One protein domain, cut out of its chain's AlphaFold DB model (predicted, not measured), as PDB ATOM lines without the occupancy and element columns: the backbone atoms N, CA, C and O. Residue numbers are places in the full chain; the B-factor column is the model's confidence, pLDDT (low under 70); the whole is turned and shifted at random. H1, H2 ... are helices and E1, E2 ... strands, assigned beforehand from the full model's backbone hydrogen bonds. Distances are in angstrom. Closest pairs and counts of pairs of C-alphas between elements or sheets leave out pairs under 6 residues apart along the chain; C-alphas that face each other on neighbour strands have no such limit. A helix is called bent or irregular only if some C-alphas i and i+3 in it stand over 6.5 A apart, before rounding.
ATOM      1  N   MET A  73     148.529 146.663 100.579       94.38
ATOM      2  CA  MET A  73     149.964 146.939 100.700       94.38
ATOM      3  C   MET A  73     150.567 146.340 101.977       94.38
ATOM      4  O   MET A  73     151.714 145.890 101.958       94.38
ATOM      5  N   SER A  74     149.800 146.295 103.070       94.62
ATOM      6  CA  SER A  74     150.219 145.686 104.335       94.62
ATOM      7  C   SER A  74     150.416 144.177 104.186       94.62
ATOM      8  O   SER A  74     151.475 143.677 104.556       94.62
ATOM      9  N   GLN A  75     149.475 143.468 103.554       95.94
ATOM     10  CA  GLN A  75     149.590 142.033 103.268       95.94
ATOM     11  C   GLN A  75     150.819 141.743 102.401       95.94
ATOM     12  O   GLN A  75     151.662 140.925 102.772       95.94
ATOM     13  N   LYS A  76     150.991 142.491 101.300       95.56
ATOM     14  CA  LYS A  76     152.151 142.361 100.400       95.56
ATOM     15  C   LYS A  76     153.485 142.543 101.130       95.56
ATOM     16  O   LYS A  76     154.431 141.796 100.881       95.56
ATOM     17  N   LYS A  77     153.577 143.520 102.041       93.88
ATOM     18  CA  LYS A  77     154.778 143.748 102.863       93.88
ATOM     19  C   LYS A  77     155.003 142.607 103.857       93.88
ATOM     20  O   LYS A  77     156.112 142.073 103.924       93.88
ATOM     21  N   ASN A  78     153.955 142.208 104.576       95.19
ATOM     22  CA  ASN A  78     154.019 141.230 105.665       95.19
ATOM     23  C   ASN A  78     154.423 139.825 105.199       95.19
ATOM     24  O   ASN A  78     155.091 139.123 105.962       95.19
ATOM     25  N   LEU A  79     154.123 139.459 103.943       95.69
ATOM     26  CA  LEU A  79     154.577 138.213 103.304       95.69
ATOM     27  C   LEU A  79     156.095 138.004 103.351       95.69
ATOM     28  O   LEU A  79     156.542 136.864 103.338       95.69
ATOM     29  N   ASN A  80     156.894 139.073 103.396       92.00
ATOM     30  CA  ASN A  80     158.352 138.943 103.370       92.00
ATOM     31  C   ASN A  80     158.957 138.631 104.742       92.00
ATOM     32  O   ASN A  80     160.066 138.109 104.786       92.00
ATOM     33  N   TYR A  81     158.296 139.004 105.846       87.44
ATOM     34  CA  TYR A  81     158.935 138.892 107.162       87.44
ATOM     35  C   TYR A  81     157.962 138.741 108.339       87.44
ATOM     36  O   TYR A  81     158.135 137.846 109.163       87.44
ATOM     37  N   ARG A  82     156.913 139.570 108.430       93.06
ATOM     38  CA  ARG A  82     156.070 139.627 109.641       93.06
ATOM     39  C   ARG A  82     155.235 138.387 109.852       93.06
ATOM     40  O   ARG A  82     155.116 137.939 110.984       93.06
ATOM     41  N   TYR A  83     154.687 137.819 108.781       95.88
ATOM     42  CA  TYR A  83     153.923 136.582 108.917       95.88
ATOM     43  C   TYR A  83     154.805 135.426 109.392       95.88
ATOM     44  O   TYR A  83     154.343 134.604 110.172       95.88
ATOM     45  N   GLN A  84     156.090 135.407 109.017       94.06
ATOM     46  CA  GLN A  84     157.039 134.432 109.552       94.06
ATOM     47  C   GLN A  84     157.348 134.695 111.035       94.06
ATOM     48  O   GLN A  84     157.337 133.755 111.823       94.06
ATOM     49  N   MET A  85     157.566 135.952 111.438       92.00
ATOM     50  CA  MET A  85     157.768 136.316 112.854       92.00
ATOM     51  C   MET A  85     156.558 136.000 113.741       92.00
ATOM     52  O   MET A  85     156.714 135.711 114.922       92.00
ATOM     53  N   GLY A  86     155.354 136.078 113.179       96.19
ATOM     54  CA  GLY A  86     154.104 135.779 113.870       96.19
ATOM     55  C   GLY A  86     153.756 134.295 113.953       96.19
ATOM     56  O   GLY A  86     152.758 133.966 114.576       96.19
ATOM     57  N   CYS A  87     154.536 133.391 113.347       95.38
ATOM     58  CA  CYS A  87     154.203 131.959 113.329       95.38
ATOM     59  C   CYS A  87     154.219 131.303 114.725       95.38
ATOM     60  O   CYS A  87     153.585 130.265 114.895       95.38
ATOM     61  N   ASP A  88     154.899 131.902 115.709       94.94
ATOM     62  CA  ASP A  88     154.871 131.467 117.117       94.94
ATOM     63  C   ASP A  88     153.626 131.970 117.878       94.94
ATOM     64  O   ASP A  88     153.363 131.542 119.003       94.94
ATOM     65  N   CYS A  89     152.866 132.888 117.279       97.62
ATOM     66  CA  CYS A  89     151.625 133.422 117.821       97.62
ATOM     67  C   CYS A  89     150.414 132.667 117.277       97.62
ATOM     68  O   CYS A  89     150.402 132.191 116.139       97.62
ATOM     69  N   LYS A  90     149.343 132.619 118.069       97.81
ATOM     70  CA  LYS A  90     148.068 132.027 117.668       97.81
ATOM     71  C   LYS A  90     147.039 133.121 117.403       97.81
ATOM     72  O   LYS A  90     146.861 134.043 118.189       97.81
ATOM     73  N   ILE A  91     146.326 133.013 116.290       97.88
ATOM     74  CA  ILE A  91     145.187 133.889 116.006       97.88
ATOM     75  C   ILE A  91     143.923 133.179 116.491       97.88
ATOM     76  O   ILE A  91     143.598 132.091 116.016       97.88
ATOM     77  N   ALA A  92     143.221 133.782 117.449       97.31
ATOM     78  CA  ALA A  92     141.973 133.266 117.997       97.31
ATOM     79  C   ALA A  92     140.785 133.931 117.289       97.31
ATOM     80  O   ALA A  92     140.496 135.105 117.508       97.31
ATOM     81  N   THR A  93     140.093 133.196 116.420       96.75
ATOM     82  CA  THR A  93     138.887 133.671 115.720       96.75
ATOM     83  C   THR A  93     137.717 133.871 116.677       96.75
ATOM     84  O   THR A  93     137.305 132.929 117.354       96.75
ATOM     85  N   CYS A  94     137.117 135.059 116.665       97.12
ATOM     86  CA  CYS A  94     135.882 135.359 117.377       97.12
ATOM     87  C   CYS A  94     134.678 135.345 116.423       97.12
ATOM     88  O   CYS A  94     134.457 136.288 115.664       97.12
ATOM     89  N   TYR A  95     133.879 134.274 116.492       95.69
ATOM     90  CA  TYR A  95     132.654 134.136 115.693       95.69
ATOM     91  C   TYR A  95     131.404 134.706 116.376       95.69
ATOM     92  O   TYR A  95     130.477 135.141 115.698       95.69
ATOM     93  N   SER A  96     131.360 134.688 117.709       95.81
ATOM     94  CA  SER A  96     130.234 135.172 118.518       95.81
ATOM     95  C   SER A  96     130.718 135.568 119.914       95.81
ATOM     96  O   SER A  96     131.792 135.139 120.337       95.81
ATOM     97  N   VAL A  97     129.941 136.395 120.616       95.44
ATOM     98  CA  VAL A  97     130.242 136.813 121.992       95.44
ATOM     99  C   VAL A  97     129.696 135.811 123.021       95.44
ATOM    100  O   VAL A  97     128.623 135.249 122.795       95.44
ATOM    101  N   PRO A  98     130.371 135.623 124.172       94.94
ATOM    102  CA  PRO A  98     131.640 136.242 124.566       94.94
ATOM    103  C   PRO A  98     132.864 135.543 123.943       94.94
ATOM    104  O   PRO A  98     132.892 134.324 123.803       94.94
ATOM    105  N   CYS A  99     133.899 136.318 123.616       95.56
ATOM    106  CA  CYS A  99     135.187 135.822 123.131       95.56
ATOM    107  C   CYS A  99     136.325 136.666 123.720       95.56
ATOM    108  O   CYS A  99     136.182 137.876 123.888       95.56
ATOM    109  N   ALA A 100     137.441 136.025 124.055       95.50
ATOM    110  CA  ALA A 100     138.619 136.666 124.627       95.50
ATOM    111  C   ALA A 100     139.861 135.828 124.310       95.50
ATOM    112  O   ALA A 100     139.745 134.647 123.970       95.50
ATOM    113  N   THR A 101     141.039 136.435 124.426       95.31
ATOM    114  CA  THR A 101     142.292 135.680 124.468       95.31
ATOM    115  C   THR A 101     142.353 134.865 125.757       95.31
ATOM    116  O   THR A 101     141.872 135.292 126.809       95.31
ATOM    117  N   THR A 102     142.918 133.666 125.669       92.81
ATOM    118  CA  THR A 102     143.090 132.759 126.816       92.81
ATOM    119  C   THR A 102     144.516 132.767 127.354       92.81
ATOM    120  O   THR A 102     144.746 132.422 128.512       92.81
ATOM    121  N   THR A 103     145.467 133.176 126.518       94.69
ATOM    122  CA  THR A 103     146.901 133.197 126.797       94.69
ATOM    123  C   THR A 103     147.551 134.418 126.145       94.69
ATOM    124  O   THR A 103     147.034 134.972 125.176       94.69
ATOM    125  N   ASP A 104     148.728 134.810 126.638       94.31
ATOM    126  CA  ASP A 104     149.448 135.991 126.136       94.31
ATOM    127  C   ASP A 104     150.027 135.803 124.727       94.31
ATOM    128  O   ASP A 104     150.420 136.772 124.092       94.31
ATOM    129  N   ASN A 105     150.073 134.573 124.205       96.12
ATOM    130  CA  ASN A 105     150.524 134.279 122.842       96.12
ATOM    131  C   ASN A 105     149.385 134.288 121.804       96.12
ATOM    132  O   ASN A 105     149.561 133.771 120.696       96.12
ATOM    133  N   GLU A 106     148.221 134.847 122.149       97.69
ATOM    134  CA  GLU A 106     147.052 134.926 121.273       97.69
ATOM    135  C   GLU A 106     146.735 136.360 120.829       97.69
ATOM    136  O   GLU A 106     146.738 137.289 121.629       97.69
ATOM    137  N   CYS A 107     146.359 136.531 119.559       98.25
ATOM    138  CA  CYS A 107     145.675 137.734 119.084       98.25
ATOM    139  C   CYS A 107     144.220 137.406 118.740       98.25
ATOM    140  O   CYS A 107     143.956 136.530 117.912       98.25
ATOM    141  N   LEU A 108     143.271 138.128 119.337       98.06
ATOM    142  CA  LEU A 108     141.847 137.958 119.048       98.06
ATOM    143  C   LEU A 108     141.490 138.577 117.691       98.06
ATOM    144  O   LEU A 108     141.708 139.769 117.466       98.06
ATOM    145  N   TRP A 109     140.921 137.776 116.796       98.25
ATOM    146  CA  TRP A 109     140.477 138.191 115.472       98.25
ATOM    147  C   TRP A 109     138.960 138.362 115.446       98.25
ATOM    148  O   TRP A 109     138.210 137.396 115.581       98.25
ATOM    149  N   THR A 110     138.510 139.600 115.291       97.75
ATOM    150  CA  THR A 110     137.123 140.043 115.448       97.75
ATOM    151  C   THR A 110     136.479 140.499 114.141       97.75
ATOM    152  O   THR A 110     135.308 140.872 114.165       97.75
ATOM    153  N   ASP A 111     137.177 140.438 112.999       97.75
ATOM    154  CA  ASP A 111     136.621 140.867 111.701       97.75
ATOM    155  C   ASP A 111     135.275 140.181 111.392       97.75
ATOM    156  O   ASP A 111     134.325 140.839 110.968       97.75
ATOM    157  N   TRP A 112     135.150 138.875 111.664       96.69
ATOM    158  CA  TRP A 112     133.884 138.165 111.462       96.69
ATOM    159  C   TRP A 112     132.756 138.751 112.315       96.69
ATOM    160  O   TRP A 112     131.687 139.059 111.798       96.69
ATOM    161  N   LEU A 113     132.999 138.941 113.611       96.69
ATOM    162  CA  LEU A 113     132.002 139.478 114.532       96.69
ATOM    163  C   LEU A 113     131.576 140.909 114.158       96.69
ATOM    164  O   LEU A 113     130.397 141.238 114.256       96.69
ATOM    165  N   LEU A 114     132.529 141.759 113.763       95.62
ATOM    166  CA  LEU A 114     132.293 143.194 113.571       95.62
ATOM    167  C   LEU A 114     131.732 143.540 112.191       95.62
ATOM    168  O   LEU A 114     130.910 144.447 112.078       95.62
ATOM    169  N   VAL A 115     132.187 142.852 111.142       96.25
ATOM    170  CA  VAL A 115     131.851 143.199 109.750       96.25
ATOM    171  C   VAL A 115     131.381 142.004 108.918       96.25
ATOM    172  O   VAL A 115     131.245 142.127 107.702       96.25
ATOM    173  N   ASN A 116     131.121 140.852 109.550       95.19
ATOM    174  CA  ASN A 116     130.649 139.622 108.903       95.19
ATOM    175  C   ASN A 116     131.530 139.185 107.717       95.19
ATOM    176  O   ASN A 116     131.042 138.774 106.664       95.19
ATOM    177  N   SER A 117     132.849 139.335 107.870       95.00
ATOM    178  CA  SER A 117     133.831 139.014 106.834       95.00
ATOM    179  C   SER A 117     135.144 138.536 107.440       95.00
ATOM    180  O   SER A 117     135.630 139.099 108.413       95.00
ATOM    181  N   LEU A 118     135.759 137.528 106.819       93.19
ATOM    182  CA  LEU A 118     137.116 137.062 107.139       93.19
ATOM    183  C   LEU A 118     138.209 137.874 106.417       93.19
ATOM    184  O   LEU A 118     139.379 137.513 106.435       93.19
ATOM    185  N   SER A 119     137.847 138.966 105.746       94.69
ATOM    186  CA  SER A 119     138.795 139.873 105.092       94.69
ATOM    187  C   SER A 119     138.547 141.323 105.529       94.69
ATOM    188  O   SER A 119     138.538 142.238 104.698       94.69
ATOM    189  N   GLY A 120     138.308 141.522 106.828       95.12
ATOM    190  CA  GLY A 120     138.122 142.835 107.441       95.12
ATOM    191  C   GLY A 120     139.434 143.596 107.658       95.12
ATOM    192  O   GLY A 120     140.448 143.354 106.995       95.12
ATOM    193  N   GLU A 121     139.407 144.573 108.563       95.44
ATOM    194  CA  GLU A 121     140.547 145.460 108.794       95.44
ATOM    195  C   GLU A 121     141.751 144.703 109.365       95.44
ATOM    196  O   GLU A 121     142.870 144.898 108.880       95.44
ATOM    197  N   GLN A 122     141.536 143.801 110.330       96.62
ATOM    198  CA  GLN A 122     142.624 143.052 110.963       96.62
ATOM    199  C   GLN A 122     143.340 142.168 109.939       96.62
ATOM    200  O   GLN A 122     144.561 142.264 109.794       96.62
ATOM    201  N   ALA A 123     142.587 141.396 109.150       96.19
ATOM    202  CA  ALA A 123     143.136 140.528 108.110       96.19
ATOM    203  C   ALA A 123     143.862 141.303 106.996       96.19
ATOM    204  O   ALA A 123     144.860 140.826 106.440       96.19
ATOM    205  N   ARG A 124     143.375 142.504 106.649       95.62
ATOM    206  CA  ARG A 124     143.959 143.308 105.566       95.62
ATOM    207  C   ARG A 124     145.109 144.193 106.016       95.62
ATOM    208  O   ARG A 124     145.967 144.474 105.187       95.62
ATOM    209  N   GLN A 125     145.151 144.681 107.251       95.31
ATOM    210  CA  GLN A 125     146.111 145.724 107.644       95.31
ATOM    211  C   GLN A 125     147.112 145.290 108.711       95.31
ATOM    212  O   GLN A 125     148.197 145.878 108.792       95.31
ATOM    213  N   TYR A 126     146.792 144.259 109.490       96.69
ATOM    214  CA  TYR A 126     147.570 143.876 110.659       96.69
ATOM    215  C   TYR A 126     148.259 142.518 110.470       96.69
ATOM    216  O   TYR A 126     147.980 141.744 109.550       96.69
ATOM    217  N   ALA A 127     149.220 142.246 111.345       97.19
ATOM    218  CA  ALA A 127     149.793 140.929 111.577       97.19
ATOM    219  C   ALA A 127     149.871 140.701 113.090       97.19
ATOM    220  O   ALA A 127     150.228 141.619 113.824       97.19
ATOM    221  N   CYS A 128     149.537 139.499 113.550       97.56
ATOM    222  CA  CYS A 128     149.780 139.097 114.930       97.56
ATOM    223  C   CYS A 128     151.257 138.716 115.052       97.56
ATOM    224  O   CYS A 128     151.698 137.798 114.357       97.56
ATOM    225  N   ILE A 129     152.028 139.446 115.855       95.94
ATOM    226  CA  ILE A 129     153.475 139.232 115.982       95.94
ATOM    227  C   ILE A 129     153.888 139.107 117.443       95.94
ATOM    228  O   ILE A 129     153.256 139.686 118.327       95.94
ATOM    229  N   LYS A 130     154.981 138.376 117.668       94.81
ATOM    230  CA  LYS A 130     155.586 138.210 118.985       94.81
ATOM    231  C   LYS A 130     156.340 139.478 119.390       94.81
ATOM    232  O   LYS A 130     157.147 139.996 118.614       94.81
ATOM    233  N   ARG A 131     156.076 139.963 120.599       91.38
ATOM    234  CA  ARG A 131     156.744 141.094 121.253       91.38
ATOM    235  C   ARG A 131     157.979 140.627 122.033       91.38
ATOM    236  O   ARG A 131     158.222 139.431 122.198       91.38
ATOM    237  N   SER A 132     158.769 141.582 122.519       89.94
ATOM    238  CA  SER A 132     159.971 141.326 123.329       89.94
ATOM    239  C   SER A 132     159.670 140.614 124.653       89.94
ATOM    240  O   SER A 132     160.467 139.794 125.099       89.94
ATOM    241  N   ASP A 133     158.501 140.865 125.240       91.31
ATOM    242  CA  ASP A 133     157.992 140.213 126.456       91.31
ATOM    243  C   ASP A 133     157.415 138.803 126.213       91.31
ATOM    244  O   ASP A 133     156.877 138.182 127.124       91.31
ATOM    245  N   SER A 134     157.562 138.263 124.997       88.50
ATOM    246  CA  SER A 134     156.997 136.985 124.537       88.50
ATOM    247  C   SER A 134     155.473 136.932 124.393       88.50
ATOM    248  O   SER A 134     154.966 135.886 123.979       88.50
ATOM    249  N   SER A 135     154.759 138.032 124.643       95.25
ATOM    250  CA  SER A 135     153.340 138.150 124.295       95.25
ATOM    251  C   SER A 135     153.153 138.367 122.789       95.25
ATOM    252  O   SER A 135     154.100 138.664 122.053       95.25
ATOM    253  N   CYS A 136     151.926 138.208 122.309       97.44
ATOM    254  CA  CYS A 136     151.541 138.423 120.927       97.44
ATOM    255  C   CYS A 136     150.512 139.544 120.836       97.44
ATOM    256  O   CYS A 136     149.532 139.574 121.575       97.44
ATOM    257  N   SER A 137     150.720 140.466 119.899       96.44
ATOM    258  CA  SER A 137     149.798 141.578 119.678       96.44
ATOM    259  C   SER A 137     149.614 141.868 118.195       96.44
ATOM    260  O   SER A 137     150.489 141.597 117.366       96.44
ATOM    261  N   TRP A 138     148.478 142.472 117.853       97.06
ATOM    262  CA  TRP A 138     148.266 143.015 116.518       97.06
ATOM    263  C   TRP A 138     149.234 144.166 116.250       97.06
ATOM    264  O   TRP A 138     149.365 145.085 117.053       97.06
ATOM    265  N   TYR A 139     149.892 144.125 115.097       94.31
ATOM    266  CA  TYR A 139     150.798 145.167 114.633       94.31
ATOM    267  C   TYR A 139     150.400 145.609 113.224       94.31
ATOM    268  O   TYR A 139     150.195 144.771 112.341       94.31
ATOM    269  N   ARG A 140     150.364 146.924 112.973       90.94
ATOM    270  CA  ARG A 140     150.042 147.518 111.664       90.94
ATOM    271  C   ARG A 140     151.277 148.051 110.942       90.94
ATOM    272  O   ARG A 140     152.059 148.817 111.485       90.94
ATOM    273  N   SER A 141     151.446 147.683 109.673       70.50
ATOM    274  CA  SER A 141     152.495 148.223 108.791       70.50
ATOM    275  C   SER A 141     152.135 149.619 108.264       70.50
ATOM    276  O   SER A 141     151.640 149.732 107.146       70.50
TER     277      SER A 141
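What this domain is: This is residues 73 to 141 of the 155 residues of the protein "Metalloproteinase inhibitor 4" of Coregonus sp. 'balchen' (UniProt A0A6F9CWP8). This is a flat slab built on two small two-stranded sheets: the parallel pair E1 and E2 packs on the antiparallel hairpin of E3 and E4. H2 packs on E3, the short helices H1, H4 and H3 follow one another along one edge, and the loop of residues 94 to 105 swings out to the end away from H2 and back. The printed part has 69 residues, with four named helices and four named strands in the order H1 H2 E1 E2 H3 H4 E3 E4, a mixed class of helices and strands. It is compact, with a radius of gyration of the C-alphas of 11.9 A and spans of 32 by 28 by 14 A.

Where its parts are: Find C-alpha 126 at (147.570, 143.876, 110.659); from there E3 runs 12.9 A to residue 130. E4, residues 136 to 140, runs 13.1 A and ends at C-alpha 140, (150.042, 147.518, 111.664). Look for E1 at residues 90 to 93 and E2 at 106 to 109. H1, residues 73 to 78, begins at (149.964, 146.939, 100.700). H2, residues 82 to 88, is 11.1 A long and irregular: C-alphas 85 and 88 are 7.1 A apart. H3 is residues 111 to 115, H4 121 to 125.

How they stand to each other: In the hairpin of E3 and E4, N 139 and O 127 are 2.8 A apart, within hydrogen-bond range. In the parallel pair E1 and E2, N 109 and O 92 are 2.8 A apart, also within range. Between the sheets, look at Cys 107 of E2 and Ser 137 of E4, the closest C-alphas at 5.7 A. The closest C-alphas of H2 and E3, Gly 86 and Ile 129, are 4.1 A apart. H1 and H4 touch, closest at the C-alphas of Ser 74 and Gln 125, 5.3 A. H3 and H4 only just touch, with 3 pairs of C-alphas within 8 A, closest at Asp 111 and Gln 122, 6.4 A. H1 and H3 are apart. Each O i to N i+4 pair is within hydrogen-bond range in H1, H3 and H4; in H2 2 of 3 are.

The domain as a whole: The C-alphas farthest apart are those of Asn 80 and Pro 98, 34.2 A. The link from E1 to E2, 12 residues, is long; the other links are tight. The printed part has no cut, its mean pLDDT is 94.9, and no printed residue is under 70.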